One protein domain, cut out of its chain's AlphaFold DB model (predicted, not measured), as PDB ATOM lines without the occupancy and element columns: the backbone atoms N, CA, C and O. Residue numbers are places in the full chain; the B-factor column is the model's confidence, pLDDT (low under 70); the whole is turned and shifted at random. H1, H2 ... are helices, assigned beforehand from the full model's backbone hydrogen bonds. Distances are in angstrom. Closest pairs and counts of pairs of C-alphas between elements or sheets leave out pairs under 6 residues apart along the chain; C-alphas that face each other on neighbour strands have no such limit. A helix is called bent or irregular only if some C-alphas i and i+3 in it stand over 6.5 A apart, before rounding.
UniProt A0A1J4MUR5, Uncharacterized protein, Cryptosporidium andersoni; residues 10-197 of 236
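What this domain is: This is residues 10 to 197 of the 236 residues of an uncharacterized protein of Cryptosporidium andersoni (UniProt A0A1J4MUR5). The longest helix, H2, folds back on itself as two arms side by side; H4a crosses H2b, and H1 runs beside H4a, its residues 10 to 28 sticking out. The 188 printed residues hold helices H1, H2, H3, H4 in that order and no named strand: all helix. The whole is loose, radius of gyration of the C-alphas 21.0 A, spanning 60 by 40 by 40 A.

How they stand to each other: H2, residues 58 to 128, assigned as one helix by its hydrogen bonds, is bent, C-alphas 88 and 91 being 9.3 A apart. Arms H2a, 58 to 88, and H2b, 91 to 128, touch at a shallow tilt of 5 degrees, opposite ways, closest C-alphas Arg 86 and Ser 94, 5.0 A. H4, residues 150 to 193, likewise one helix by its hydrogen bonds, is bent, C-alphas 173 and 176 being 7.0 A apart; arms H4a, 150 to 173, and H4b, 176 to 193, stand at a steep tilt of 52 degrees. Residues 110 to 124 of H2b touch H4a, closest C-alphas Phe 117 and Ala 164, 5.1 A. Residues 32 to 50 of H1, residues 10 to 54, touch H4a at a shallow tilt of 21 degrees, closest C-alphas Gly 43 and Tyr 159, 6.3 A. Every O i to N i+4 pair is within hydrogen-bond range in H4a and H4b; in H1 39 of 41, H2a 25 of 27, H2b 32 of 34.

Where its parts are: H1, 60.0 A long, begins at C-alpha 10 (104.395, -107.945, -33.297); H2b, 53.4 A, ends at C-alpha 128 (56.989, -118.154, -56.883). H3, residues 138 to 141, touches H2a.

The domain as a whole: The printed part has no cut and no long link; pLDDT is under 70 in 60 residues, among them 176 to 197.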
ATOM      1  N   SER A  10     105.608-107.121 -33.192       40.59
ATOM      2  CA  SER A  10     104.395-107.945 -33.297       40.59
ATOM      3  C   SER A  10     103.137-107.191 -32.861       40.59
ATOM      4  O   SER A  10     102.091-107.347 -33.489       40.59
ATOM      5  N   ILE A  11     103.244-106.311 -31.859       43.94
ATOM      6  CA  ILE A  11     102.161-105.414 -31.430       43.94
ATOM      7  C   ILE A  11     101.879-104.346 -32.501       43.94
ATOM      8  O   ILE A  11     100.717-104.078 -32.809       43.94
ATOM      9  N   GLN A  12     102.913-103.782 -33.137       39.44
ATOM     10  CA  GLN A  12     102.731-102.829 -34.239       39.44
ATOM     11  C   GLN A  12     102.109-103.475 -35.485       39.44
ATOM     12  O   GLN A  12     101.200-102.889 -36.075       39.44
ATOM     13  N   ILE A  13     102.532-104.688 -35.859       44.88
ATOM     14  CA  ILE A  13     101.940-105.452 -36.971       44.88
ATOM     15  C   ILE A  13     100.482-105.822 -36.653       44.88
ATOM     16  O   ILE A  13      99.616-105.717 -37.521       44.88
ATOM     17  N   TRP A  14     100.178-106.193 -35.406       34.56
ATOM     18  CA  TRP A  14      98.815-106.504 -34.969       34.56
ATOM     19  C   TRP A  14      97.892-105.276 -34.998       34.56
ATOM     20  O   TRP A  14      96.798-105.372 -35.558       34.56
ATOM     21  N   SER A  15      98.350-104.120 -34.493       39.72
ATOM     22  CA  SER A  15      97.580-102.863 -34.517       39.72
ATOM     23  C   SER A  15      97.293-102.377 -35.942       39.72
ATOM     24  O   SER A  15      96.145-102.084 -36.260       39.72
ATOM     25  N   ARG A  16      98.282-102.419 -36.851       39.66
ATOM     26  CA  ARG A  16      98.094-102.047 -38.266       39.66
ATOM     27  C   ARG A  16      97.130-102.974 -39.003       39.66
ATOM     28  O   ARG A  16      96.347-102.510 -39.828       39.66
ATOM     29  N   ASN A  17      97.167-104.272 -38.703       38.53
ATOM     30  CA  ASN A  17      96.261-105.242 -39.319       38.53
ATOM     31  C   ASN A  17      94.817-105.117 -38.791       38.53
ATOM     32  O   ASN A  17      93.884-105.363 -39.552       38.53
ATOM     33  N   HIS A  18      94.623-104.702 -37.532       44.50
ATOM     34  CA  HIS A  18      93.293-104.449 -36.951       44.50
ATOM     35  C   HIS A  18      92.715-103.083 -37.352       44.50
ATOM     36  O   HIS A  18      91.514-102.962 -37.580       44.50
ATOM     37  N   GLU A  19      93.547-102.054 -37.525       41.56
ATOM     38  CA  GLU A  19      93.102-100.762 -38.061       41.56
ATOM     39  C   GLU A  19      92.630-100.895 -39.519       41.56
ATOM     40  O   GLU A  19      91.558-100.396 -39.870       41.56
ATOM     41  N   GLY A  20      93.360-101.643 -40.357       42.12
ATOM     42  CA  GLY A  20      92.972-101.902 -41.749       42.12
ATOM     43  C   GLY A  20      91.673-102.708 -41.897       42.12
ATOM     44  O   GLY A  20      90.855-102.401 -42.768       42.12
ATOM     45  N   SER A  21      91.438-103.695 -41.025       53.00
ATOM     46  CA  SER A  21      90.181-104.456 -41.009       53.00
ATOM     47  C   SER A  21      89.003-103.618 -40.495       53.00
ATOM     48  O   SER A  21      87.900-103.726 -41.034       53.00
ATOM     49  N   SER A  22      89.237-102.716 -39.533       61.03
ATOM     50  CA  SER A  22      88.212-101.802 -39.013       61.03
ATOM     51  C   SER A  22      87.731-100.780 -40.052       61.03
ATOM     52  O   SER A  22      86.538-100.483 -40.118       61.03
ATOM     53  N   LEU A  23      88.626-100.294 -40.923       68.31
ATOM     54  CA  LEU A  23      88.287 -99.332 -41.972       68.31
ATOM     55  C   LEU A  23      87.477 -99.978 -43.101       68.31
ATOM     56  O   LEU A  23      86.480 -99.408 -43.537       68.31
ATOM     57  N   LEU A  24      87.850-101.185 -43.540       70.31
ATOM     58  CA  LEU A  24      87.065-101.939 -44.525       70.31
ATOM     59  C   LEU A  24      85.679-102.306 -43.986       70.31
ATOM     60  O   LEU A  24      84.692-102.157 -44.702       70.31
ATOM     61  N   TYR A  25      85.592-102.712 -42.717       66.62
ATOM     62  CA  TYR A  25      84.314-102.941 -42.043       66.62
ATOM     63  C   TYR A  25      83.467-101.659 -41.973       66.62
ATOM     64  O   TYR A  25      82.271-101.687 -42.259       66.62
ATOM     65  N   CYS A  26      84.081-100.512 -41.674       66.00
ATOM     66  CA  CYS A  26      83.401 -99.215 -41.662       66.00
ATOM     67  C   CYS A  26      82.897 -98.799 -43.060       66.00
ATOM     68  O   CYS A  26      81.765 -98.348 -43.210       66.00
ATOM     69  N   ILE A  27      83.700 -98.986 -44.112       77.88
ATOM     70  CA  ILE A  27      83.271 -98.715 -45.495       77.88
ATOM     71  C   ILE A  27      82.104 -99.627 -45.876       77.88
ATOM     72  O   ILE A  27      81.099 -99.153 -46.406       77.88
ATOM     73  N   PHE A  28      82.218-100.922 -45.581       79.25
ATOM     74  CA  PHE A  28      81.182-101.901 -45.884       79.25
ATOM     75  C   PHE A  28      79.860-101.571 -45.179       79.25
ATOM     76  O   PHE A  28      78.822-101.501 -45.832       79.25
ATOM     77  N   THR A  29      79.900-101.292 -43.874       75.75
ATOM     78  CA  THR A  29      78.712-100.916 -43.084       75.75
ATOM     79  C   THR A  29      78.074 -99.612 -43.572       75.75
ATOM     80  O   THR A  29      76.852 -99.525 -43.641       75.75
ATOM     81  N   ASN A  30      78.865 -98.628 -44.008       78.50
ATOM     82  CA  ASN A  30      78.336 -97.394 -44.599       78.50
ATOM     83  C   ASN A  30      77.664 -97.620 -45.962       78.50
ATOM     84  O   ASN A  30      76.587 -97.077 -46.211       78.50
ATOM     85  N   ILE A  31      78.273 -98.423 -46.844       86.44
ATOM     86  CA  ILE A  31      77.663 -98.795 -48.132       86.44
ATOM     87  C   ILE A  31      76.351 -99.540 -47.882       86.44
ATOM     88  O   ILE A  31      75.342 -99.251 -48.524       86.44
ATOM     89  N   MET A  32      76.354-100.454 -46.915       83.94
ATOM     90  CA  MET A  32      75.172-101.205 -46.524       83.94
ATOM     91  C   MET A  32      74.058-100.286 -46.017       83.94
ATOM     92  O   MET A  32      72.936-100.345 -46.518       83.94
ATOM     93  N   GLY A  33      74.386 -99.359 -45.114       82.19
ATOM     94  CA  GLY A  33      73.450 -98.351 -44.618       82.19
ATOM     95  C   GLY A  33      72.874 -97.473 -45.734       82.19
ATOM     96  O   GLY A  33      71.672 -97.203 -45.748       82.19
ATOM     97  N   ALA A  34      73.691 -97.083 -46.718       86.94
ATOM     98  CA  ALA A  34      73.223 -96.334 -47.883       86.94
ATOM     99  C   ALA A  34      72.235 -97.151 -48.734       86.94
ATOM    100  O   ALA A  34      71.189 -96.634 -49.129       86.94
ATOM    101  N   CYS A  35      72.520 -98.433 -48.976       89.00
ATOM    102  CA  CYS A  35      71.610 -99.330 -49.689       89.00
ATOM    103  C   CYS A  35      70.286 -99.537 -48.935       89.00
ATOM    104  O   CYS A  35      69.224 -99.477 -49.558       89.00
ATOM    105  N   CYS A  36      70.327 -99.710 -47.609       85.88
ATOM    106  CA  CYS A  36      69.130 -99.797 -46.768       85.88
ATOM    107  C   CYS A  36      68.282 -98.521 -46.861       85.88
ATOM    108  O   CYS A  36      67.069 -98.598 -47.052       85.88
ATOM    109  N   LEU A  37      68.911 -97.341 -46.817       87.44
ATOM    110  CA  LEU A  37      68.212 -96.063 -46.956       87.44
ATOM    111  C   LEU A  37      67.560 -95.912 -48.339       87.44
ATOM    112  O   LEU A  37      66.406 -95.492 -48.433       87.44
ATOM    113  N   ILE A  38      68.254 -96.298 -49.413       91.00
ATOM    114  CA  ILE A  38      67.692 -96.291 -50.772       91.00
ATOM    115  C   ILE A  38      66.488 -97.239 -50.863       91.00
ATOM    116  O   ILE A  38      65.454 -96.853 -51.416       91.00
ATOM    117  N   ASN A  39      66.577 -98.447 -50.294       91.50
ATOM    118  CA  ASN A  39      65.460 -99.390 -50.301       91.50
ATOM    119  C   ASN A  39      64.267 -98.881 -49.476       91.50
ATOM    120  O   ASN A  39      63.116 -99.029 -49.889       91.50
ATOM    121  N   MET A  40      64.532 -98.211 -48.351       90.38
ATOM    122  CA  MET A  40      63.502 -97.573 -47.532       90.38
ATOM    123  C   MET A  40      62.775 -96.465 -48.305       90.38
ATOM    124  O   MET A  40      61.543 -96.428 -48.323       90.38
ATOM    125  N   LEU A  41      63.508 -95.596 -49.011       91.88
ATOM    126  CA  LEU A  41      62.913 -94.567 -49.871       91.88
ATOM    127  C   LEU A  41      62.087 -95.183 -51.006       91.88
ATOM    128  O   LEU A  41      60.991 -94.706 -51.308       91.88
ATOM    129  N   PHE A  42      62.582 -96.263 -51.611       92.44
ATOM    130  CA  PHE A  42      61.866 -96.983 -52.659       92.44
ATOM    131  C   PHE A  42      60.555 -97.595 -52.147       92.44
ATOM    132  O   PHE A  42      59.500 -97.398 -52.757       92.44
ATOM    133  N   GLY A  43      60.580 -98.279 -51.002       91.44
ATOM    134  CA  GLY A  43      59.369 -98.835 -50.402       91.44
ATOM    135  C   GLY A  43      58.395 -97.749 -49.930       91.44
ATOM    136  O   GLY A  43      57.188 -97.883 -50.150       91.44
ATOM    137  N   TYR A  44      58.886 -96.625 -49.395       92.94
ATOM    138  CA  TYR A  44      58.050 -95.465 -49.069       92.94
ATOM    139  C   TYR A  44      57.363 -94.887 -50.312       92.94
ATOM    140  O   TYR A  44      56.162 -94.616 -50.289       92.94
ATOM    141  N   TYR A  45      58.084 -94.764 -51.429       93.56
ATOM    142  CA  TYR A  45      57.517 -94.322 -52.703       93.56
ATOM    143  C   TYR A  45      56.414 -95.267 -53.209       93.56
ATOM    144  O   TYR A  45      55.376 -94.808 -53.699       93.56
ATOM    145  N   ILE A  46      56.599 -96.586 -53.082       91.75
ATOM    146  CA  ILE A  46      55.555 -97.566 -53.421       91.75
ATOM    147  C   ILE A  46      54.336 -97.376 -52.512       91.75
ATOM    148  O   ILE A  46      53.210 -97.324 -53.015       91.75
ATOM    149  N   LEU A  47      54.559 -97.249 -51.201       93.06
ATOM    150  CA  LEU A  47      53.512 -97.090 -50.197       93.06
ATOM    151  C   LEU A  47      52.683 -95.824 -50.440       93.06
ATOM    152  O   LEU A  47      51.460 -95.910 -50.512       93.06
ATOM    153  N   TYR A  48      53.336 -94.675 -50.621       92.94
ATOM    154  CA  TYR A  48      52.680 -93.382 -50.822       92.94
ATOM    155  C   TYR A  48      51.797 -93.378 -52.076       92.94
ATOM    156  O   TYR A  48      50.623 -93.018 -52.017       92.94
ATOM    157  N   ASN A  49      52.322 -93.869 -53.202       92.38
ATOM    158  CA  ASN A  49      51.595 -93.848 -54.474       92.38
ATOM    159  C   ASN A  49      50.464 -94.881 -54.567       92.38
ATOM    160  O   ASN A  49      49.569 -94.730 -55.394       92.38
ATOM    161  N   ASN A  50      50.501 -95.944 -53.758       91.50
ATOM    162  CA  ASN A  50      49.559 -97.066 -53.860       91.50
ATOM    163  C   ASN A  50      48.771 -97.310 -52.566       91.50
ATOM    164  O   ASN A  50      48.119 -98.349 -52.428       91.50
ATOM    165  N   TYR A  51      48.787 -96.353 -51.632       89.44
ATOM    166  CA  TYR A  51      48.181 -96.485 -50.306       89.44
ATOM    167  C   TYR A  51      46.715 -96.926 -50.362       89.44
ATOM    168  O   TYR A  51      46.328 -97.844 -49.649       89.44
ATOM    169  N   LYS A  52      45.913 -96.344 -51.264       88.69
ATOM    170  CA  LYS A  52      44.477 -96.652 -51.408       88.69
ATOM    171  C   LYS A  52      44.196 -98.105 -51.818       88.69
ATOM    172  O   LYS A  52      43.156 -98.655 -51.475       88.69
ATOM    173  N   ILE A  53      45.098 -98.722 -52.582       88.38
ATOM    174  CA  ILE A  53      44.970-100.132 -52.983       88.38
ATOM    175  C   ILE A  53      45.481-101.022 -51.847       88.38
ATOM    176  O   ILE A  53      44.829-101.992 -51.469       88.38
ATOM    177  N   LEU A  54      46.622-100.659 -51.256       87.38
ATOM    178  CA  LEU A  54      47.231-101.379 -50.139       87.38
ATOM    179  C   LEU A  54      46.353-101.370 -48.876       87.38
ATOM    180  O   LEU A  54      46.346-102.355 -48.141       87.38
ATOM    181  N   SER A  55      45.560-100.319 -48.639       88.56
ATOM    182  CA  SER A  55      44.634-100.229 -47.501       88.56
ATOM    183  C   SER A  55      43.533-101.289 -47.539       88.56
ATOM    184  O   SER A  55      43.056-101.706 -46.487       88.56
ATOM    185  N   ASN A  56      43.180-101.788 -48.728       88.25
ATOM    186  CA  ASN A  56      42.234-102.899 -48.885       88.25
ATOM    187  C   ASN A  56      42.867-104.262 -48.548       88.25
ATOM    188  O   ASN A  56      42.170-105.269 -48.439       88.25
ATOM    189  N   HIS A  57      44.189-104.302 -48.356       86.44
ATOM    190  CA  HIS A  57      44.968-105.497 -48.051       86.44
ATOM    191  C   HIS A  57      45.777-105.305 -46.758       86.44
ATOM    192  O   HIS A  57      47.007-105.219 -46.793       86.44
ATOM    193  N   PRO A  58      45.114-105.286 -45.583       84.31
ATOM    194  CA  PRO A  58      45.734-104.890 -44.318       84.31
ATOM    195  C   PRO A  58      46.903-105.789 -43.893       84.31
ATOM    196  O   PRO A  58      47.832-105.307 -43.253       84.31
ATOM    197  N   LYS A  59      46.890-107.080 -44.252       84.81
ATOM    198  CA  LYS A  59      48.012-107.996 -43.978       84.81
ATOM    199  C   LYS A  59      49.271-107.581 -44.749       84.81
ATOM    200  O   LYS A  59      50.315-107.399 -44.139       84.81
ATOM    201  N   CYS A  60      49.141-107.351 -46.056       85.38
ATOM    202  CA  CYS A  60      50.237-106.905 -46.917       85.38
ATOM    203  C   CYS A  60      50.759-105.527 -46.488       85.38
ATOM    204  O   CYS A  60      51.964-105.336 -46.352       85.38
ATOM    205  N   LEU A  61      49.847-104.595 -46.188       88.56
ATOM    206  CA  LEU A  61      50.197-103.265 -45.697       88.56
ATOM    207  C   LEU A  61      50.994-103.323 -44.384       88.56
ATOM    208  O   LEU A  61      51.997-102.628 -44.257       88.56
ATOM    209  N   ARG A  62      50.585-104.165 -43.425       88.00
ATOM    210  CA  ARG A  62      51.321-104.357 -42.163       88.00
ATOM    211  C   ARG A  62      52.732-104.876 -42.404       88.00
ATOM    212  O   ARG A  62      53.654-104.354 -41.791       88.00
ATOM    213  N   THR A  63      52.895-105.853 -43.294       86.81
ATOM    214  CA  THR A  63      54.212-106.401 -43.640       86.81
ATOM    215  C   THR A  63      55.113-105.323 -44.245       86.81
ATOM    216  O   THR A  63      56.222-105.146 -43.761       86.81
ATOM    217  N   ILE A  64      54.609-104.528 -45.199       89.00
ATOM    218  CA  ILE A  64      55.361-103.424 -45.825       89.00
ATOM    219  C   ILE A  64      55.752-102.354 -44.797       89.00
ATOM    220  O   ILE A  64      56.885-101.887 -44.783       89.00
ATOM    221  N   ILE A  65      54.820-101.945 -43.931       90.19
ATOM    222  CA  ILE A  65      55.095-100.942 -42.890       90.19
ATOM    223  C   ILE A  65      56.136-101.471 -41.900       90.19
ATOM    224  O   ILE A  65      57.024-100.724 -41.497       90.19
ATOM    225  N   PHE A  66      56.037-102.744 -41.515       89.12
ATOM    226  CA  PHE A  66      56.986-103.365 -40.600       89.12
ATOM    227  C   PHE A  66      58.392-103.425 -41.203       89.12
ATOM    228  O   PHE A  66      59.338-103.014 -40.537       89.12
ATOM    229  N   THR A  67      58.535-103.863 -42.456       88.44
ATOM    230  CA  THR A  67      59.847-103.915 -43.120       88.44
ATOM    231  C   THR A  67      60.415-102.517 -43.387       88.44
ATOM    232  O   THR A  67      61.621-102.335 -43.331       88.44
ATOM    233  N   LEU A  68      59.570-101.503 -43.608       88.12
ATOM    234  CA  LEU A  68      60.020-100.120 -43.815       88.12
ATOM    235  C   LEU A  68      60.449 -99.394 -42.539       88.12
ATOM    236  O   LEU A  68      61.411 -98.632 -42.565       88.12
ATOM    237  N   PHE A  69      59.701 -99.556 -41.448       86.94
ATOM    238  CA  PHE A  69      59.839 -98.702 -40.264       86.94
ATOM    239  C   PHE A  69      60.221 -99.458 -38.994       86.94
ATOM    240  O   PHE A  69      60.478 -98.816 -37.976       86.94
ATOM    241  N   GLY A  70      60.262-100.792 -39.018       81.38
ATOM    242  CA  GLY A  70      60.535-101.609 -37.834       81.38
ATOM    243  C   GLY A  70      61.855-101.238 -37.158       81.38
ATOM    244  O   GLY A  70      61.887-101.023 -35.949       81.38
ATOM    245  N   GLU A  71      62.915-101.069 -37.947       75.81
ATOM    246  CA  GLU A  71      64.229-100.664 -37.444       75.81
ATOM    247  C   GLU A  71      64.213 -99.241 -36.863       75.81
ATOM    248  O   GLU A  71      64.661 -99.012 -35.738       75.81
ATOM    249  N   LEU A  72      63.607 -98.290 -37.582       82.06
ATOM    250  CA  LEU A  72      63.504 -96.895 -37.146       82.06
ATOM    251  C   LEU A  72      62.750 -96.762 -35.813       82.06
ATOM    252  O   LEU A  72      63.169 -96.012 -34.931       82.06
ATOM    253  N   LEU A  73      61.651 -97.504 -35.644       81.69
ATOM    254  CA  LEU A  73      60.855 -97.493 -34.415       81.69
ATOM    255  C   LEU A  73      61.662 -97.974 -33.207       81.69
ATOM    256  O   LEU A  73      61.550 -97.399 -32.124       81.69
ATOM    257  N   VAL A  74      62.495 -98.996 -33.394       80.44
ATOM    258  CA  VAL A  74      63.343 -99.525 -32.327       80.44
ATOM    259  C   VAL A  74      64.462 -98.547 -31.966       80.44
ATOM    260  O   VAL A  74      64.680 -98.300 -30.779       80.44
ATOM    261  N   TYR A  75      65.088 -97.889 -32.946       78.56
ATOM    262  CA  TYR A  75      66.049 -96.813 -32.670       78.56
ATOM    263  C   TYR A  75      65.432 -95.651 -31.888       78.56
ATOM    264  O   TYR A  75      66.025 -95.159 -30.922       78.56
ATOM    265  N   ILE A  76      64.225 -95.223 -32.269       83.25
ATOM    266  CA  ILE A  76      63.498 -94.166 -31.558       83.25
ATOM    267  C   ILE A  76      63.210 -94.604 -30.117       83.25
ATOM    268  O   ILE A  76      63.458 -93.838 -29.186       83.25
ATOM    269  N   ALA A  77      62.760 -95.846 -29.911       82.75
ATOM    270  CA  ALA A  77      62.478 -96.379 -28.580       82.75
ATOM    271  C   ALA A  77      63.725 -96.386 -27.678       82.75
ATOM    272  O   ALA A  77      63.660 -95.906 -26.544       82.75
ATOM    273  N   PHE A  78      64.876 -96.850 -28.177       79.94
ATOM    274  CA  PHE A  78      66.127 -96.837 -27.408       79.94
ATOM    275  C   PHE A  78      66.633 -95.424 -27.116       79.94
ATOM    276  O   PHE A  78      67.127 -95.161 -26.018       79.94
ATOM    277  N   THR A  79      66.456 -94.491 -28.053       80.69
ATOM    278  CA  THR A  79      66.817 -93.081 -27.853       80.69
ATOM    279  C   THR A  79      65.969 -92.444 -26.752       80.69
ATOM    280  O   THR A  79      66.501 -91.774 -25.864       80.69
ATOM    281  N   ILE A  80      64.656 -92.692 -26.759       84.31
ATOM    282  CA  ILE A  80      63.745 -92.233 -25.703       84.31
ATOM    283  C   ILE A  80      64.126 -92.866 -24.362       84.31
ATOM    284  O   ILE A  80      64.162 -92.176 -23.345       84.31
ATOM    285  N   PHE A  81      64.465 -94.155 -24.344       81.12
ATOM    286  CA  PHE A  81      64.882 -94.842 -23.125       81.12
ATOM    287  C   PHE A  81      66.169 -94.246 -22.528       81.12
ATOM    288  O   PHE A  81      66.224 -93.974 -21.328       81.12
ATOM    289  N   LEU A  82      67.170 -93.945 -23.364       77.44
ATOM    290  CA  LEU A  82      68.382 -93.223 -22.952       77.44
ATOM    291  C   LEU A  82      68.064 -91.835 -22.393       77.44
ATOM    292  O   LEU A  82      68.636 -91.431 -21.378       77.44
ATOM    293  N   LEU A  83      67.146 -91.110 -23.036       80.88
ATOM    294  CA  LEU A  83      66.705 -89.797 -22.578       80.88
ATOM    295  C   LEU A  83      66.051 -89.886 -21.192       80.88
ATOM    296  O   LEU A  83      66.388 -89.100 -20.310       80.88
ATOM    297  N   ILE A  84      65.174 -90.870 -20.974       83.31
ATOM    298  CA  ILE A  84      64.515 -91.108 -19.683       83.31
ATOM    299  C   ILE A  84      65.551 -91.409 -18.598       83.31
ATOM    300  O   ILE A  84      65.514 -90.789 -17.536       83.31
ATOM    301  N   ILE A  85      66.512 -92.298 -18.863       77.19
ATOM    302  CA  ILE A  85      67.591 -92.606 -17.909       77.19
ATOM    303  C   ILE A  85      68.397 -91.352 -17.584       77.19
ATOM    304  O   ILE A  85      68.730 -91.114 -16.424       77.19
ATOM    305  N   ARG A  86      68.691 -90.520 -18.585       79.62
ATOM    306  CA  ARG A  86      69.415 -89.265 -18.375       79.62
ATOM    307  C   ARG A  86      68.632 -88.277 -17.511       79.62
ATOM    308  O   ARG A  86      69.247 -87.602 -16.689       79.62
ATOM    309  N   ILE A  87      67.310 -88.203 -17.676       80.75
ATOM    310  CA  ILE A  87      66.433 -87.337 -16.875       80.75
ATOM    311  C   ILE A  87      66.317 -87.851 -15.432       80.75
ATOM    312  O   ILE A  87      66.425 -87.059 -14.502       80.75
ATOM    313  N   LEU A  88      66.125 -89.159 -15.234       82.62
ATOM    314  CA  LEU A  88      65.861 -89.748 -13.914       82.62
ATOM    315  C   LEU A  88      67.128 -90.000 -13.086       82.62
ATOM    316  O   LEU A  88      67.140 -89.757 -11.883       82.62
ATOM    317  N   CYS A  89      68.193 -90.491 -13.718       79.56
ATOM    318  CA  CYS A  89      69.401 -90.971 -13.040       79.56
ATOM    319  C   CYS A  89      70.608 -90.030 -13.225       79.56
ATOM    320  O   CYS A  89      71.685 -90.274 -12.674       79.56
ATOM    321  N   GLY A  90      70.450 -88.955 -14.002       72.06
ATOM    322  CA  GLY A  90      71.493 -87.972 -14.275       72.06
ATOM    323  C   GLY A  90      72.555 -88.433 -15.282       72.06
ATOM    324  O   GLY A  90      72.575 -89.560 -15.780       72.06
ATOM    325  N   ILE A  91      73.481 -87.522 -15.598       69.25
ATOM    326  CA  ILE A  91      74.441 -87.681 -16.706       69.25
ATOM    327  C   ILE A  91      75.397 -88.863 -16.476       69.25
ATOM    328  O   ILE A  91      75.625 -89.639 -17.400       69.25
ATOM    329  N   ARG A  92      75.915 -89.060 -15.254       63.78
ATOM    330  CA  ARG A  92      76.875 -90.145 -14.960       63.78
ATOM    331  C   ARG A  92      76.271 -91.536 -15.172       63.78
ATOM    332  O   ARG A  92      76.869 -92.361 -15.852       63.78
ATOM    333  N   ALA A  93      75.060 -91.773 -14.669       60.09
ATOM    334  CA  ALA A  93      74.363 -93.043 -14.871       60.09
ATOM    335  C   ALA A  93      73.996 -93.276 -16.346       60.09
ATOM    336  O   ALA A  93      74.046 -94.412 -16.821       60.09
ATOM    337  N   SER A  94      73.678 -92.207 -17.089       55.22
ATOM    338  CA  SER A  94      73.403 -92.314 -18.525       55.22
ATOM    339  C   SER A  94      74.621 -92.796 -19.314       55.22
ATOM    340  O   SER A  94      74.464 -93.680 -20.145       55.22
ATOM    341  N   VAL A  95      75.830 -92.319 -18.992       61.91
ATOM    342  CA  VAL A  95      77.068 -92.736 -19.676       61.91
ATOM    343  C   VAL A  95      77.345 -94.225 -19.459       61.91
ATOM    344  O   VAL A  95      77.598 -94.939 -20.424       61.91
ATOM    345  N   HIS A  96      77.186 -94.725 -18.230       61.34
ATOM    346  CA  HIS A  96      77.327 -96.161 -17.948       61.34
ATOM    347  C   HIS A  96      76.250 -97.016 -18.636       61.34
ATOM    348  O   HIS A  96      76.511 -98.153 -19.024       61.34
ATOM    349  N   SER A  97      75.049 -96.465 -18.835       60.34
ATOM    350  CA  SER A  97      73.938 -97.171 -19.486       60.34
ATOM    351  C   SER A  97      74.075 -97.235 -21.011       60.34
ATOM    352  O   SER A  97      73.467 -98.112 -21.626       60.34
ATOM    353  N   ILE A  98      74.876 -96.358 -21.636       65.06
ATOM    354  CA  ILE A  98      75.086 -96.342 -23.096       65.06
ATOM    355  C   ILE A  98      75.626 -97.683 -23.582       65.06
ATOM    356  O   ILE A  98      75.120 -98.205 -24.568       65.06
ATOM    357  N   ALA A  99      76.603 -98.276 -22.890       58.84
ATOM    358  CA  ALA A  99      77.180 -99.555 -23.303       58.84
ATOM    359  C   ALA A  99      76.138-100.688 -23.273       58.84
ATOM    360  O   ALA A  99      76.023-101.462 -24.223       58.84
ATOM    361  N   THR A 100      75.329-100.757 -22.213       64.69
ATOM    362  CA  THR A 100      74.272-101.769 -22.073       64.69
ATOM    363  C   THR A 100      73.154-101.572 -23.095       64.69
ATOM    364  O   THR A 100      72.665-102.542 -23.670       64.69
ATOM    365  N   ILE A 101      72.762-100.322 -23.350       67.12
ATOM    366  CA  ILE A 101      71.709 -99.995 -24.317       67.12
ATOM    367  C   ILE A 101      72.198-100.189 -25.747       67.12
ATOM    368  O   ILE A 101      71.441-100.690 -26.567       67.12
ATOM    369  N   SER A 102      73.462 -99.879 -26.035       62.38
ATOM    370  CA  SER A 102      74.096-100.168 -27.321       62.38
ATOM    371  C   SER A 102      74.066-101.670 -27.607       62.38
ATOM    372  O   SER A 102      73.536-102.081 -28.633       62.38
ATOM    373  N   LEU A 103      74.479-102.504 -26.642       65.31
ATOM    374  CA  LEU A 103      74.403-103.963 -26.767       65.31
ATOM    375  C   LEU A 103      72.963-104.456 -27.000       65.31
ATOM    376  O   LEU A 103      72.717-105.301 -27.861       65.31
ATOM    377  N   LEU A 104      72.002-103.927 -26.236       70.62
ATOM    378  CA  LEU A 104      70.590-104.297 -26.351       70.62
ATOM    379  C   LEU A 104      69.989-103.856 -27.693       70.62
ATOM    380  O   LEU A 104      69.188-104.593 -28.272       70.62
ATOM    381  N   SER A 105      70.405-102.691 -28.191       73.12
ATOM    382  CA  SER A 105      70.044-102.158 -29.501       73.12
ATOM    383  C   SER A 105      70.589-103.043 -30.612       73.12
ATOM    384  O   SER A 105      69.818-103.468 -31.464       73.12
ATOM    385  N   THR A 106      71.875-103.409 -30.565       72.75
ATOM    386  CA  THR A 106      72.479-104.340 -31.529       72.75
ATOM    387  C   THR A 106      71.751-105.683 -31.529       72.75
ATOM    388  O   THR A 106      71.438-106.214 -32.588       72.75
ATOM    389  N   PHE A 107      71.397-106.216 -30.357       76.31
ATOM    390  CA  PHE A 107      70.653-107.473 -30.266       76.31
ATOM    391  C   PHE A 107      69.254-107.387 -30.897       76.31
ATOM    392  O   PHE A 107      68.853-108.279 -31.644       76.31
ATOM    393  N   HIS A 108      68.516-106.306 -30.639       80.88
ATOM    394  CA  HIS A 108      67.208-106.097 -31.263       80.88
ATOM    395  C   HIS A 108      67.321-105.884 -32.771       80.88
ATOM    396  O   HIS A 108      66.491-106.403 -33.513       80.88
ATOM    397  N   GLN A 109      68.349-105.172 -33.228       81.06
ATOM    398  CA  GLN A 109      68.608-104.957 -34.647       81.06
ATOM    399  C   GLN A 109      68.867-106.289 -35.365       81.06
ATOM    400  O   GLN A 109      68.255-106.552 -36.396       81.06
ATOM    401  N   ILE A 110      69.666-107.183 -34.765       81.75
ATOM    402  CA  ILE A 110      69.870-108.548 -35.273       81.75
ATOM    403  C   ILE A 110      68.526-109.274 -35.398       81.75
ATOM    404  O   ILE A 110      68.199-109.785 -36.467       81.75
ATOM    405  N   ILE A 111      67.710-109.295 -34.339       85.38
ATOM    406  CA  ILE A 111      66.397-109.964 -34.370       85.38
ATOM    407  C   ILE A 111      65.511-109.401 -35.485       85.38
ATOM    408  O   ILE A 111      64.878-110.167 -36.214       85.38
ATOM    409  N   LEU A 112      65.468-108.078 -35.637       87.44
ATOM    410  CA  LEU A 112      64.687-107.426 -36.682       87.44
ATOM    411  C   LEU A 112      65.157-107.831 -38.076       87.44
ATOM    412  O   LEU A 112      64.314-108.186 -38.894       87.44
ATOM    413  N   TYR A 113      66.467-107.864 -38.334       87.44
ATOM    414  CA  TYR A 113      66.992-108.315 -39.623       87.44
ATOM    415  C   TYR A 113      66.609-109.763 -39.931       87.44
ATOM    416  O   TYR A 113      66.183-110.047 -41.048       87.44
ATOM    417  N   TYR A 114      66.649-110.662 -38.944       89.31
ATOM    418  CA  TYR A 114      66.156-112.033 -39.114       89.31
ATOM    419  C   TYR A 114      64.661-112.074 -39.460       89.31
ATOM    420  O   TYR A 114      64.253-112.813 -40.359       89.31
ATOM    421  N   ILE A 115      63.829-111.280 -38.778       89.75
ATOM    422  CA  ILE A 115      62.387-111.225 -39.055       89.75
ATOM    423  C   ILE A 115      62.131-110.648 -40.455       89.75
ATOM    424  O   ILE A 115      61.376-111.245 -41.222       89.75
ATOM    425  N   CYS A 116      62.767-109.532 -40.816       90.81
ATOM    426  CA  CYS A 116      62.634-108.910 -42.135       90.81
ATOM    427  C   CYS A 116      63.119-109.841 -43.255       90.81
ATOM    428  O   CYS A 116      62.467-109.924 -44.297       90.81
ATOM    429  N   PHE A 117      64.186-110.609 -43.021       91.69
ATOM    430  CA  PHE A 117      64.671-111.629 -43.948       91.69
ATOM    431  C   PHE A 117      63.645-112.747 -44.160       91.69
ATOM    432  O   PHE A 117      63.288-113.058 -45.298       91.69
ATOM    433  N   ILE A 118      63.105-113.313 -43.072       90.62
ATOM    434  CA  ILE A 118      62.086-114.373 -43.129       90.62
ATOM    435  C   ILE A 118      60.816-113.875 -43.828       90.62
ATOM    436  O   ILE A 118      60.256-114.589 -44.660       90.62
ATOM    437  N   LEU A 119      60.364-112.657 -43.519       90.31
ATOM    438  CA  LEU A 119      59.203-112.054 -44.172       90.31
ATOM    439  C   LEU A 119      59.464-111.844 -45.667       90.31
ATOM    440  O   LEU A 119      58.664-112.273 -46.492       90.31
ATOM    441  N   SER A 120      60.599-111.255 -46.037       91.25
ATOM    442  CA  SER A 120      60.913-110.958 -47.439       91.25
ATOM    443  C   SER A 120      61.058-112.231 -48.274       91.25
ATOM    444  O   SER A 120      60.434-112.354 -49.327       91.25
ATOM    445  N   ILE A 121      61.786-113.236 -47.777       91.50
ATOM    446  CA  ILE A 121      61.876-114.546 -48.434       91.50
ATOM    447  C   ILE A 121      60.518-115.243 -48.480       91.50
ATOM    448  O   ILE A 121      60.172-115.833 -49.503       91.50
ATOM    449  N   GLY A 122      59.724-115.162 -47.411       88.00
ATOM    450  CA  GLY A 122      58.378-115.725 -47.386       88.00
ATOM    451  C   GLY A 122      57.486-115.143 -48.486       88.00
ATOM    452  O   GLY A 122      56.787-115.906 -49.156       88.00
ATOM    453  N   VAL A 123      57.577-113.834 -48.756       88.94
ATOM    454  CA  VAL A 123      56.880-113.194 -49.888       88.94
ATOM    455  C   VAL A 123      57.341-113.758 -51.223       88.94
ATOM    456  O   VAL A 123      56.517-114.103 -52.070       88.94
ATOM    457  N   LEU A 124      58.648-113.913 -51.409       90.31
ATOM    458  CA  LEU A 124      59.205-114.418 -52.662       90.31
ATOM    459  C   LEU A 124      58.841-115.890 -52.911       90.31
ATOM    460  O   LEU A 124      58.476-116.254 -54.030       90.31
ATOM    461  N   ILE A 125      58.889-116.732 -51.875       88.00
ATOM    462  CA  ILE A 125      58.540-118.156 -51.959       88.00
ATOM    463  C   ILE A 125      57.046-118.326 -52.233       88.00
ATOM    464  O   ILE A 125      56.675-119.050 -53.157       88.00
ATOM    465  N   THR A 126      56.178-117.665 -51.461       86.12
ATOM    466  CA  THR A 126      54.724-117.806 -51.643       86.12
ATOM    467  C   THR A 126      54.287-117.338 -53.026       86.12
ATOM    468  O   THR A 126      53.439-117.987 -53.639       86.12
ATOM    469  N   HIS A 127      54.906-116.274 -53.548       84.62
ATOM    470  CA  HIS A 127      54.644-115.789 -54.896       84.62
ATOM    471  C   HIS A 127      55.144-116.767 -55.971       84.62
ATOM    472  O   HIS A 127      54.374-117.149 -56.852       84.62
ATOM    473  N   LYS A 128      56.396-117.241 -55.885       85.38
ATOM    474  CA  LYS A 128      56.989-118.154 -56.883       85.38
ATOM    475  C   LYS A 128      56.249-119.488 -56.984       85.38
ATOM    476  O   LYS A 128      56.055-119.995 -58.084       85.38
ATOM    477  N   TYR A 129      55.859-120.061 -55.848       80.12
ATOM    478  CA  TYR A 129      55.230-121.382 -55.801       80.12
ATOM    479  C   TYR A 129      53.701-121.335 -55.832       80.12
ATOM    480  O   TYR A 129      53.077-122.390 -55.770       80.12
ATOM    481  N   SER A 130      53.097-120.141 -55.939       69.19
ATOM    482  CA  SER A 130      51.637-119.953 -55.978       69.19
ATOM    483  C   SER A 130      50.917-120.787 -54.914       69.19
ATOM    484  O   SER A 130      49.942-121.487 -55.195       69.19
ATOM    485  N   ILE A 131      51.451-120.768 -53.688       70.00
ATOM    486  CA  ILE A 131      50.956-121.618 -52.604       70.00
ATOM    487  C   ILE A 131      49.506-121.217 -52.326       70.00
ATOM    488  O   ILE A 131      49.215-120.044 -52.098       70.00
ATOM    489  N   ASN A 132      48.590-122.186 -52.350       61.81
ATOM    490  CA  ASN A 132      47.198-121.930 -52.009       61.81
ATOM    491  C   ASN A 132      47.085-121.803 -50.484       61.81
ATOM    492  O   ASN A 132      47.302-122.769 -49.751       61.81
ATOM    493  N   LEU A 133      46.833-120.588 -50.002       67.12
ATOM    494  CA  LEU A 133      46.954-120.254 -48.587       67.12
ATOM    495  C   LEU A 133      45.597-120.172 -47.908       67.12
ATOM    496  O   LEU A 133      44.749-119.360 -48.269       67.12
ATOM    497  N   ASN A 134      45.438-120.952 -46.841       63.62
ATOM    498  CA  ASN A 134      44.327-120.777 -45.916       63.62
ATOM    499  C   ASN A 134      44.527-119.502 -45.084       63.62
ATOM    500  O   ASN A 134      45.623-119.240 -44.574       63.62
ATOM    501  N   ASN A 135      43.449-118.738 -44.884       62.09
ATOM    502  CA  ASN A 135      43.465-117.429 -44.213       62.09
ATOM    503  C   ASN A 135      43.965-117.442 -42.753       62.09
ATOM    504  O   ASN A 135      44.293-116.374 -42.226       62.09
ATOM    505  N   SER A 136      44.034-118.616 -42.118       59.97
ATOM    506  CA  SER A 136      44.530-118.834 -40.751       59.97
ATOM    507  C   SER A 136      46.035-119.112 -40.659       59.97
ATOM    508  O   SER A 136      46.578-119.158 -39.559       59.97
ATOM    509  N   THR A 137      46.728-119.305 -41.783       70.44
ATOM    510  CA  THR A 137      48.153-119.670 -41.775       70.44
ATOM    511  C   THR A 137      49.053-118.438 -41.700       70.44
ATOM    512  O   THR A 137      48.742-117.396 -42.283       70.44
ATOM    513  N   PHE A 138      50.201-118.561 -41.020       68.44
ATOM    514  CA  PHE A 138      51.256-117.534 -40.989       68.44
ATOM    515  C   PHE A 138      51.633-117.066 -42.401       68.44
ATOM    516  O   PHE A 138      51.752-115.873 -42.652       68.44
ATOM    517  N   LEU A 139      51.693-118.002 -43.349       69.06
ATOM    518  CA  LEU A 139      51.979-117.745 -44.758       69.06
ATOM    519  C   LEU A 139      51.015-116.732 -45.413       69.06
ATOM    520  O   LEU A 139      51.415-116.039 -46.341       69.06
ATOM    521  N   SER A 140      49.786-116.571 -44.903       69.88
ATOM    522  CA  SER A 140      48.835-115.553 -45.385       69.88
ATOM    523  C   SER A 140      49.238-114.105 -45.067       69.88
ATOM    524  O   SER A 140      48.694-113.179 -45.664       69.88
ATOM    525  N   TYR A 141      50.168-113.886 -44.129       72.19
ATOM    526  CA  TYR A 141      50.774-112.571 -43.865       72.19
ATOM    527  C   TYR A 141      51.909-112.240 -44.831       72.19
ATOM    528  O   TYR A 141      52.292-111.082 -44.986       72.19
ATOM    529  N   VAL A 142      52.433-113.275 -45.480       81.44
ATOM    530  CA  VAL A 142      53.633-113.233 -46.301       81.44
ATOM    531  C   VAL A 142      53.289-113.471 -47.766       81.44
ATOM    532  O   VAL A 142      54.155-113.864 -48.522       81.44
ATOM    533  N   SER A 143      52.040-113.254 -48.186       82.44
ATOM    534  CA  SER A 143      51.611-113.416 -49.576       82.44
ATOM    535  C   SER A 143      51.144-112.102 -50.196       82.44
ATOM    536  O   SER A 143      50.548-111.244 -49.538       82.44
ATOM    537  N   LEU A 144      51.415-111.948 -51.493       83.88
ATOM    538  CA  LEU A 144      50.915-110.832 -52.291       83.88
ATOM    539  C   LEU A 144      49.563-111.218 -52.907       83.88
ATOM    540  O   LEU A 144      49.523-112.129 -53.736       83.88
ATOM    541  N   PRO A 145      48.454-110.550 -52.541       81.62
ATOM    542  CA  PRO A 145      47.157-110.843 -53.137       81.62
ATOM    543  C   PRO A 145      47.147-110.534 -54.638       81.62
ATOM    544  O   PRO A 145      47.661-109.502 -55.082       81.62
ATOM    545  N   SER A 146      46.521-111.415 -55.423       77.44
ATOM    546  CA  SER A 146      46.371-111.282 -56.884       77.44
ATOM    547  C   SER A 146      45.651-109.995 -57.308       77.44
ATOM    548  O   SER A 146      45.912-109.460 -58.381       77.44
ATOM    549  N   SER A 147      44.808-109.439 -56.436       79.12
ATOM    550  CA  SER A 147      44.063-108.193 -56.644       79.12
ATOM    551  C   SER A 147      44.911-106.914 -56.641       79.12
ATOM    552  O   SER A 147      44.391-105.856 -56.980       79.12
ATOM    553  N   LEU A 148      46.200-106.977 -56.285       79.81
ATOM    554  CA  LEU A 148      47.109-105.820 -56.345       79.81
ATOM    555  C   LEU A 148      47.390-105.349 -57.782       79.81
ATOM    556  O   LEU A 148      47.779-104.200 -57.982       79.81
ATOM    557  N   GLY A 149      47.204-106.227 -58.772       81.38
ATOM    558  CA  GLY A 149      47.545-105.973 -60.168       81.38
ATOM    559  C   GLY A 149      49.047-106.092 -60.457       81.38
ATOM    560  O   GLY A 149      49.903-105.767 -59.629       81.38
ATOM    561  N   ASN A 150      49.373-106.518 -61.679       81.00
ATOM    562  CA  ASN A 150      50.745-106.785 -62.127       81.00
ATOM    563  C   ASN A 150      51.758-105.639 -61.891       81.00
ATOM    564  O   ASN A 150      52.861-105.931 -61.425       81.00
ATOM    565  N   PRO A 151      51.463-104.346 -62.159       86.56
ATOM    566  CA  PRO A 151      52.484-103.305 -62.018       86.56
ATOM    567  C   PRO A 151      52.872-103.038 -60.556       86.56
ATOM    568  O   PRO A 151      54.031-102.729 -60.280       86.56
ATOM    569  N   LEU A 152      51.932-103.164 -59.614       87.88
ATOM    570  CA  LEU A 152      52.202-102.979 -58.187       87.88
ATOM    571  C   LEU A 152      52.870-104.217 -57.584       87.88
ATOM    572  O   LEU A 152      53.833-104.080 -56.832       87.88
ATOM    573  N   GLN A 153      52.414-105.413 -57.960       88.81
ATOM    574  CA  GLN A 153      53.057-106.660 -57.547       88.81
ATOM    575  C   GLN A 153      54.522-106.700 -57.968       88.81
ATOM    576  O   GLN A 153      55.375-106.979 -57.134       88.81
ATOM    577  N   ASN A 154      54.833-106.333 -59.213       89.50
ATOM    578  CA  ASN A 154      56.214-106.298 -59.679       89.50
ATOM    579  C   ASN A 154      57.066-105.328 -58.854       89.50
ATOM    580  O   ASN A 154      58.157-105.698 -58.432       89.50
ATOM    581  N   LYS A 155      56.578-104.118 -58.559       92.19
ATOM    582  CA  LYS A 155      57.311-103.156 -57.715       92.19
ATOM    583  C   LYS A 155      57.564-103.699 -56.305       92.19
ATOM    584  O   LYS A 155      58.675-103.572 -55.801       92.19
ATOM    585  N   LEU A 156      56.560-104.336 -55.700       91.19
ATOM    586  CA  LEU A 156      56.688-104.959 -54.381       91.19
ATOM    587  C   LEU A 156      57.671-106.133 -54.399       91.19
ATOM    588  O   LEU A 156      58.481-106.249 -53.489       91.19
ATOM    589  N   LEU A 157      57.661-106.963 -55.442       92.25
ATOM    590  CA  LEU A 157      58.626-108.053 -55.592       92.25
ATOM    591  C   LEU A 157      60.059-107.531 -55.679       92.25
ATOM    592  O   LEU A 157      60.924-108.060 -54.994       92.25
ATOM    593  N   HIS A 158      60.309-106.472 -56.454       92.69
ATOM    594  CA  HIS A 158      61.637-105.853 -56.509       92.69
ATOM    595  C   HIS A 158      62.062-105.325 -55.137       92.69
ATOM    596  O   HIS A 158      63.185-105.585 -54.714       92.69
ATOM    597  N   TYR A 159      61.157-104.655 -54.417       93.88
ATOM    598  CA  TYR A 159      61.411-104.203 -53.048       93.88
ATOM    599  C   TYR A 159      61.795-105.372 -52.126       93.88
ATOM    600  O   TYR A 159      62.827-105.309 -51.468       93.88
ATOM    601  N   TYR A 160      61.030-106.470 -52.130       93.25
ATOM    602  CA  TYR A 160      61.317-107.635 -51.287       93.25
ATOM    603  C   TYR A 160      62.567-108.413 -51.713       93.25
ATOM    604  O   TYR A 160      63.212-109.015 -50.861       93.25
ATOM    605  N   ILE A 161      62.947-108.402 -52.997       93.81
ATOM    606  CA  ILE A 161      64.230-108.966 -53.451       93.81
ATOM    607  C   ILE A 161      65.386-108.163 -52.859       93.81
ATOM    608  O   ILE A 161      66.315-108.752 -52.304       93.81
ATOM    609  N   ILE A 162      65.327-106.832 -52.955       92.50
ATOM    610  CA  ILE A 162      66.373-105.962 -52.412       92.50
ATOM    611  C   ILE A 162      66.424-106.117 -50.888       92.50
ATOM    612  O   ILE A 162      67.493-106.370 -50.342       92.50
ATOM    613  N   GLU A 163      65.271-106.079 -50.217       92.12
ATOM    614  CA  GLU A 163      65.156-106.238 -48.764       92.12
ATOM    615  C   GLU A 163      65.710-107.589 -48.287       92.12
ATOM    616  O   GLU A 163      66.536-107.630 -47.379       92.12
ATOM    617  N   ALA A 164      65.334-108.701 -48.931       92.56
ATOM    618  CA  ALA A 164      65.868-110.028 -48.617       92.56
ATOM    619  C   ALA A 164      67.387-110.107 -48.829       92.56
ATOM    620  O   ALA A 164      68.082-110.768 -48.063       92.56
ATOM    621  N   SER A 165      67.908-109.435 -49.860       92.12
ATOM    622  CA  SER A 165      69.350-109.425 -50.128       92.12
ATOM    623  C   SER A 165      70.102-108.661 -49.044       92.12
ATOM    624  O   SER A 165      71.110-109.147 -48.537       92.12
ATOM    625  N   LEU A 166      69.588-107.490 -48.659       90.69
ATOM    626  CA  LEU A 166      70.211-106.650 -47.645       90.69
ATOM    627  C   LEU A 166      70.160-107.319 -46.267       90.69
ATOM    628  O   LEU A 166      71.183-107.571 -45.637       90.69
ATOM    629  N   THR A 167      68.965-107.712 -45.835       90.31
ATOM    630  CA  THR A 167      68.778-108.402 -44.553       90.31
ATOM    631  C   THR A 167      69.520-109.741 -44.505       90.31
ATOM    632  O   THR A 167      70.040-110.111 -43.457       90.31
ATOM    633  N   GLY A 168      69.658-110.446 -45.633       88.38
ATOM    634  CA  GLY A 168      70.426-111.689 -45.728       88.38
ATOM    635  C   GLY A 168      71.927-111.504 -45.496       88.38
ATOM    636  O   GLY A 168      72.542-112.320 -44.810       88.38
ATOM    637  N   ILE A 169      72.513-110.422 -46.014       87.56
ATOM    638  CA  ILE A 169      73.917-110.071 -45.755       87.56
ATOM    639  C   ILE A 169      74.130-109.808 -44.257       87.56
ATOM    640  O   ILE A 169      75.044-110.382 -43.666       87.56
ATOM    641  N   GLU A 170      73.259-109.011 -43.628       83.88
ATOM    642  CA  GLU A 170      73.316-108.729 -42.183       83.88
ATOM    643  C   GLU A 170      73.155-110.000 -41.342       83.88
ATOM    644  O   GLU A 170      73.909-110.240 -40.398       83.88
ATOM    645  N   VAL A 171      72.218-110.875 -41.715       87.00
ATOM    646  CA  VAL A 171      72.038-112.178 -41.066       87.00
ATOM    647  C   VAL A 171      73.332-112.993 -41.130       87.00
ATOM    648  O   VAL A 171      73.782-113.486 -40.102       87.00
ATOM    649  N   ILE A 172      73.981-113.098 -42.293       84.38
ATOM    650  CA  ILE A 172      75.226-113.873 -42.438       84.38
ATOM    651  C   ILE A 172      76.352-113.294 -41.571       84.38
ATOM    652  O   ILE A 172      77.049-114.047 -40.889       84.38
ATOM    653  N   ILE A 173      76.511-111.969 -41.567       79.31
ATOM    654  CA  ILE A 173      77.550-111.276 -40.789       79.31
ATOM    655  C   ILE A 173      77.320-111.431 -39.283       79.31
ATOM    656  O   ILE A 173      78.277-111.494 -38.513       79.31
ATOM    657  N   THR A 174      76.064-111.522 -38.848       74.62
ATOM    658  CA  THR A 174      75.705-111.576 -37.426       74.62
ATOM    659  C   THR A 174      75.695-112.994 -36.847       74.62
ATOM    660  O   THR A 174      75.730-113.140 -35.623       74.62
ATOM    661  N   ILE A 175      75.758-114.050 -37.672       74.75
ATOM    662  CA  ILE A 175      75.837-115.453 -37.211       74.75
ATOM    663  C   ILE A 175      76.980-115.688 -36.200       74.75
ATOM    664  O   ILE A 175      76.695-116.222 -35.124       74.75
ATOM    665  N   PRO A 176      78.248-115.294 -36.454       68.44
ATOM    666  CA  PRO A 176      79.339-115.500 -35.497       68.44
ATOM    667  C   PRO A 176      79.092-114.798 -34.156       68.44
ATOM    668  O   PRO A 176      79.391-115.350 -33.097       68.44
ATOM    669  N   ILE A 177      78.484-113.608 -34.196       67.69
ATOM    670  CA  ILE A 177      78.141-112.813 -33.011       67.69
ATOM    671  C   ILE A 177      77.079-113.539 -32.181       67.69
ATOM    672  O   ILE A 177      77.241-113.705 -30.971       67.69
ATOM    673  N   VAL A 178      76.016-114.026 -32.825       66.62
ATOM    674  CA  VAL A 178      74.945-114.781 -32.163       66.62
ATOM    675  C   VAL A 178      75.481-116.085 -31.569       66.62
ATOM    676  O   VAL A 178      75.172-116.400 -30.422       66.62
ATOM    677  N   ILE A 179      76.327-116.819 -32.300       69.19
ATOM    678  CA  ILE A 179      76.960-118.050 -31.804       69.19
ATOM    679  C   ILE A 179      77.828-117.753 -30.578       69.19
ATOM    680  O   ILE A 179      77.709-118.452 -29.573       69.19
ATOM    681  N   SER A 180      78.650-116.702 -30.627       60.84
ATOM    682  CA  SER A 180      79.503-116.285 -29.509       60.84
ATOM    683  C   SER A 180      78.684-115.900 -28.271       60.84
ATOM    684  O   SER A 180      78.971-116.360 -27.163       60.84
ATOM    685  N   LEU A 181      77.596-115.141 -28.449       64.62
ATOM    686  CA  LEU A 181      76.675-114.774 -27.368       64.62
ATOM    687  C   LEU A 181      75.975-115.994 -26.759       64.62
ATOM    688  O   LEU A 181      75.905-116.120 -25.533       64.62
ATOM    689  N   CYS A 182      75.472-116.900 -27.598       64.06
ATOM    690  CA  CYS A 182      74.858-118.146 -27.154       64.06
ATOM    691  C   CYS A 182      75.863-118.995 -26.379       64.06
ATOM    692  O   CYS A 182      75.550-119.430 -25.275       64.06
ATOM    693  N   TRP A 183      77.078-119.171 -26.901       67.50
ATOM    694  CA  TRP A 183      78.138-119.932 -26.247       67.50
ATOM    695  C   TRP A 183      78.532-119.331 -24.896       67.50
ATOM    696  O   TRP A 183      78.618-120.046 -23.900       67.50
ATOM    697  N   TYR A 184      78.703-118.009 -24.830       62.56
ATOM    698  CA  TYR A 184      79.020-117.300 -23.593       62.56
ATOM    699  C   TYR A 184      77.926-117.468 -22.531       62.56
ATOM    700  O   TYR A 184      78.214-117.805 -21.379       62.56
ATOM    701  N   ASN A 185      76.663-117.272 -22.916       59.72
ATOM    702  CA  ASN A 185      75.533-117.434 -22.004       59.72
ATOM    703  C   ASN A 185      75.365-118.891 -21.566       59.72
ATOM    704  O   ASN A 185      75.113-119.133 -20.386       59.72
ATOM    705  N   LEU A 186      75.564-119.853 -22.473       58.59
ATOM    706  CA  LEU A 186      75.526-121.280 -22.161       58.59
ATOM    707  C   LEU A 186      76.647-121.651 -21.184       58.59
ATOM    708  O   LEU A 186      76.377-122.296 -20.177       58.59
ATOM    709  N   SER A 187      77.877-121.179 -21.418       58.88
ATOM    710  CA  SER A 187      79.024-121.388 -20.526       58.88
ATOM    711  C   SER A 187      78.754-120.825 -19.134       58.88
ATOM    712  O   SER A 187      78.947-121.522 -18.143       58.88
ATOM    713  N   ARG A 188      78.226-119.597 -19.035       58.12
ATOM    714  CA  ARG A 188      77.845-119.000 -17.745       58.12
ATOM    715  C   ARG A 188      76.710-119.746 -17.052       58.12
ATOM    716  O   ARG A 188      76.707-119.829 -15.826       58.12
ATOM    717  N   LEU A 189      75.736-120.248 -17.809       48.06
ATOM    718  CA  LEU A 189      74.646-121.053 -17.268       48.06
ATOM    719  C   LEU A 189      75.187-122.380 -16.719       48.06
ATOM    720  O   LEU A 189      74.860-122.742 -15.594       48.06
ATOM    721  N   PHE A 190      76.066-123.054 -17.464       48.75
ATOM    722  CA  PHE A 190      76.748-124.273 -17.027       48.75
ATOM    723  C   PHE A 190      77.616-124.038 -15.793       48.75
ATOM    724  O   PHE A 190      77.539-124.822 -14.853       48.75
ATOM    725  N   ASP A 191      78.383-122.948 -15.740       55.34
ATOM    726  CA  ASP A 191      79.191-122.606 -14.566       55.34
ATOM    727  C   ASP A 191      78.314-122.338 -13.332       55.34
ATOM    728  O   ASP A 191      78.641-122.810 -12.242       55.34
ATOM    729  N   LYS A 192      77.157-121.675 -13.498       50.62
ATOM    730  CA  LYS A 192      76.160-121.513 -12.422       50.62
ATOM    731  C   LYS A 192      75.551-122.844 -11.974       50.62
ATOM    732  O   LYS A 192      75.427-123.062 -10.773       50.62
ATOM    733  N   ILE A 193      75.175-123.720 -12.909       55.44
ATOM    734  CA  ILE A 193      74.602-125.048 -12.611       55.44
ATOM    735  C   ILE A 193      75.628-125.930 -11.887       55.44
ATOM    736  O   ILE A 193      75.280-126.646 -10.957       55.44
ATOM    737  N   MET A 194      76.902-125.832 -12.269       56.06
ATOM    738  CA  MET A 194      78.015-126.556 -11.652       56.06
ATOM    739  C   MET A 194      78.478-125.938 -10.322       56.06
ATOM    740  O   MET A 194      79.486-126.376  -9.769       56.06
ATOM    741  N   GLY A 195      77.786-124.911  -9.810       34.78
ATOM    742  CA  GLY A 195      78.116-124.256  -8.544       34.78
ATOM    743  C   GLY A 195      79.460-123.524  -8.552       34.78
ATOM    744  O   GLY A 195      79.985-123.191  -7.489       34.78
ATOM    745  N   LYS A 196      80.044-123.270  -9.732       42.72
ATOM    746  CA  LYS A 196      81.291-122.515  -9.831       42.72
ATOM    747  C   LYS A 196      80.999-121.040  -9.547       42.72
ATOM    748  O   LYS A 196      80.028-120.496 -10.082       42.72
ATOM    749  N   PRO A 197      81.830-120.359  -8.740       44.06
ATOM    750  CA  PRO A 197      81.682-118.928  -8.535       44.06
ATOM    751  C   PRO A 197      81.832-118.222  -9.887       44.06
ATOM    752  O   PRO A 197      82.892-118.254 -10.512       44.06
TER     753      PRO A 197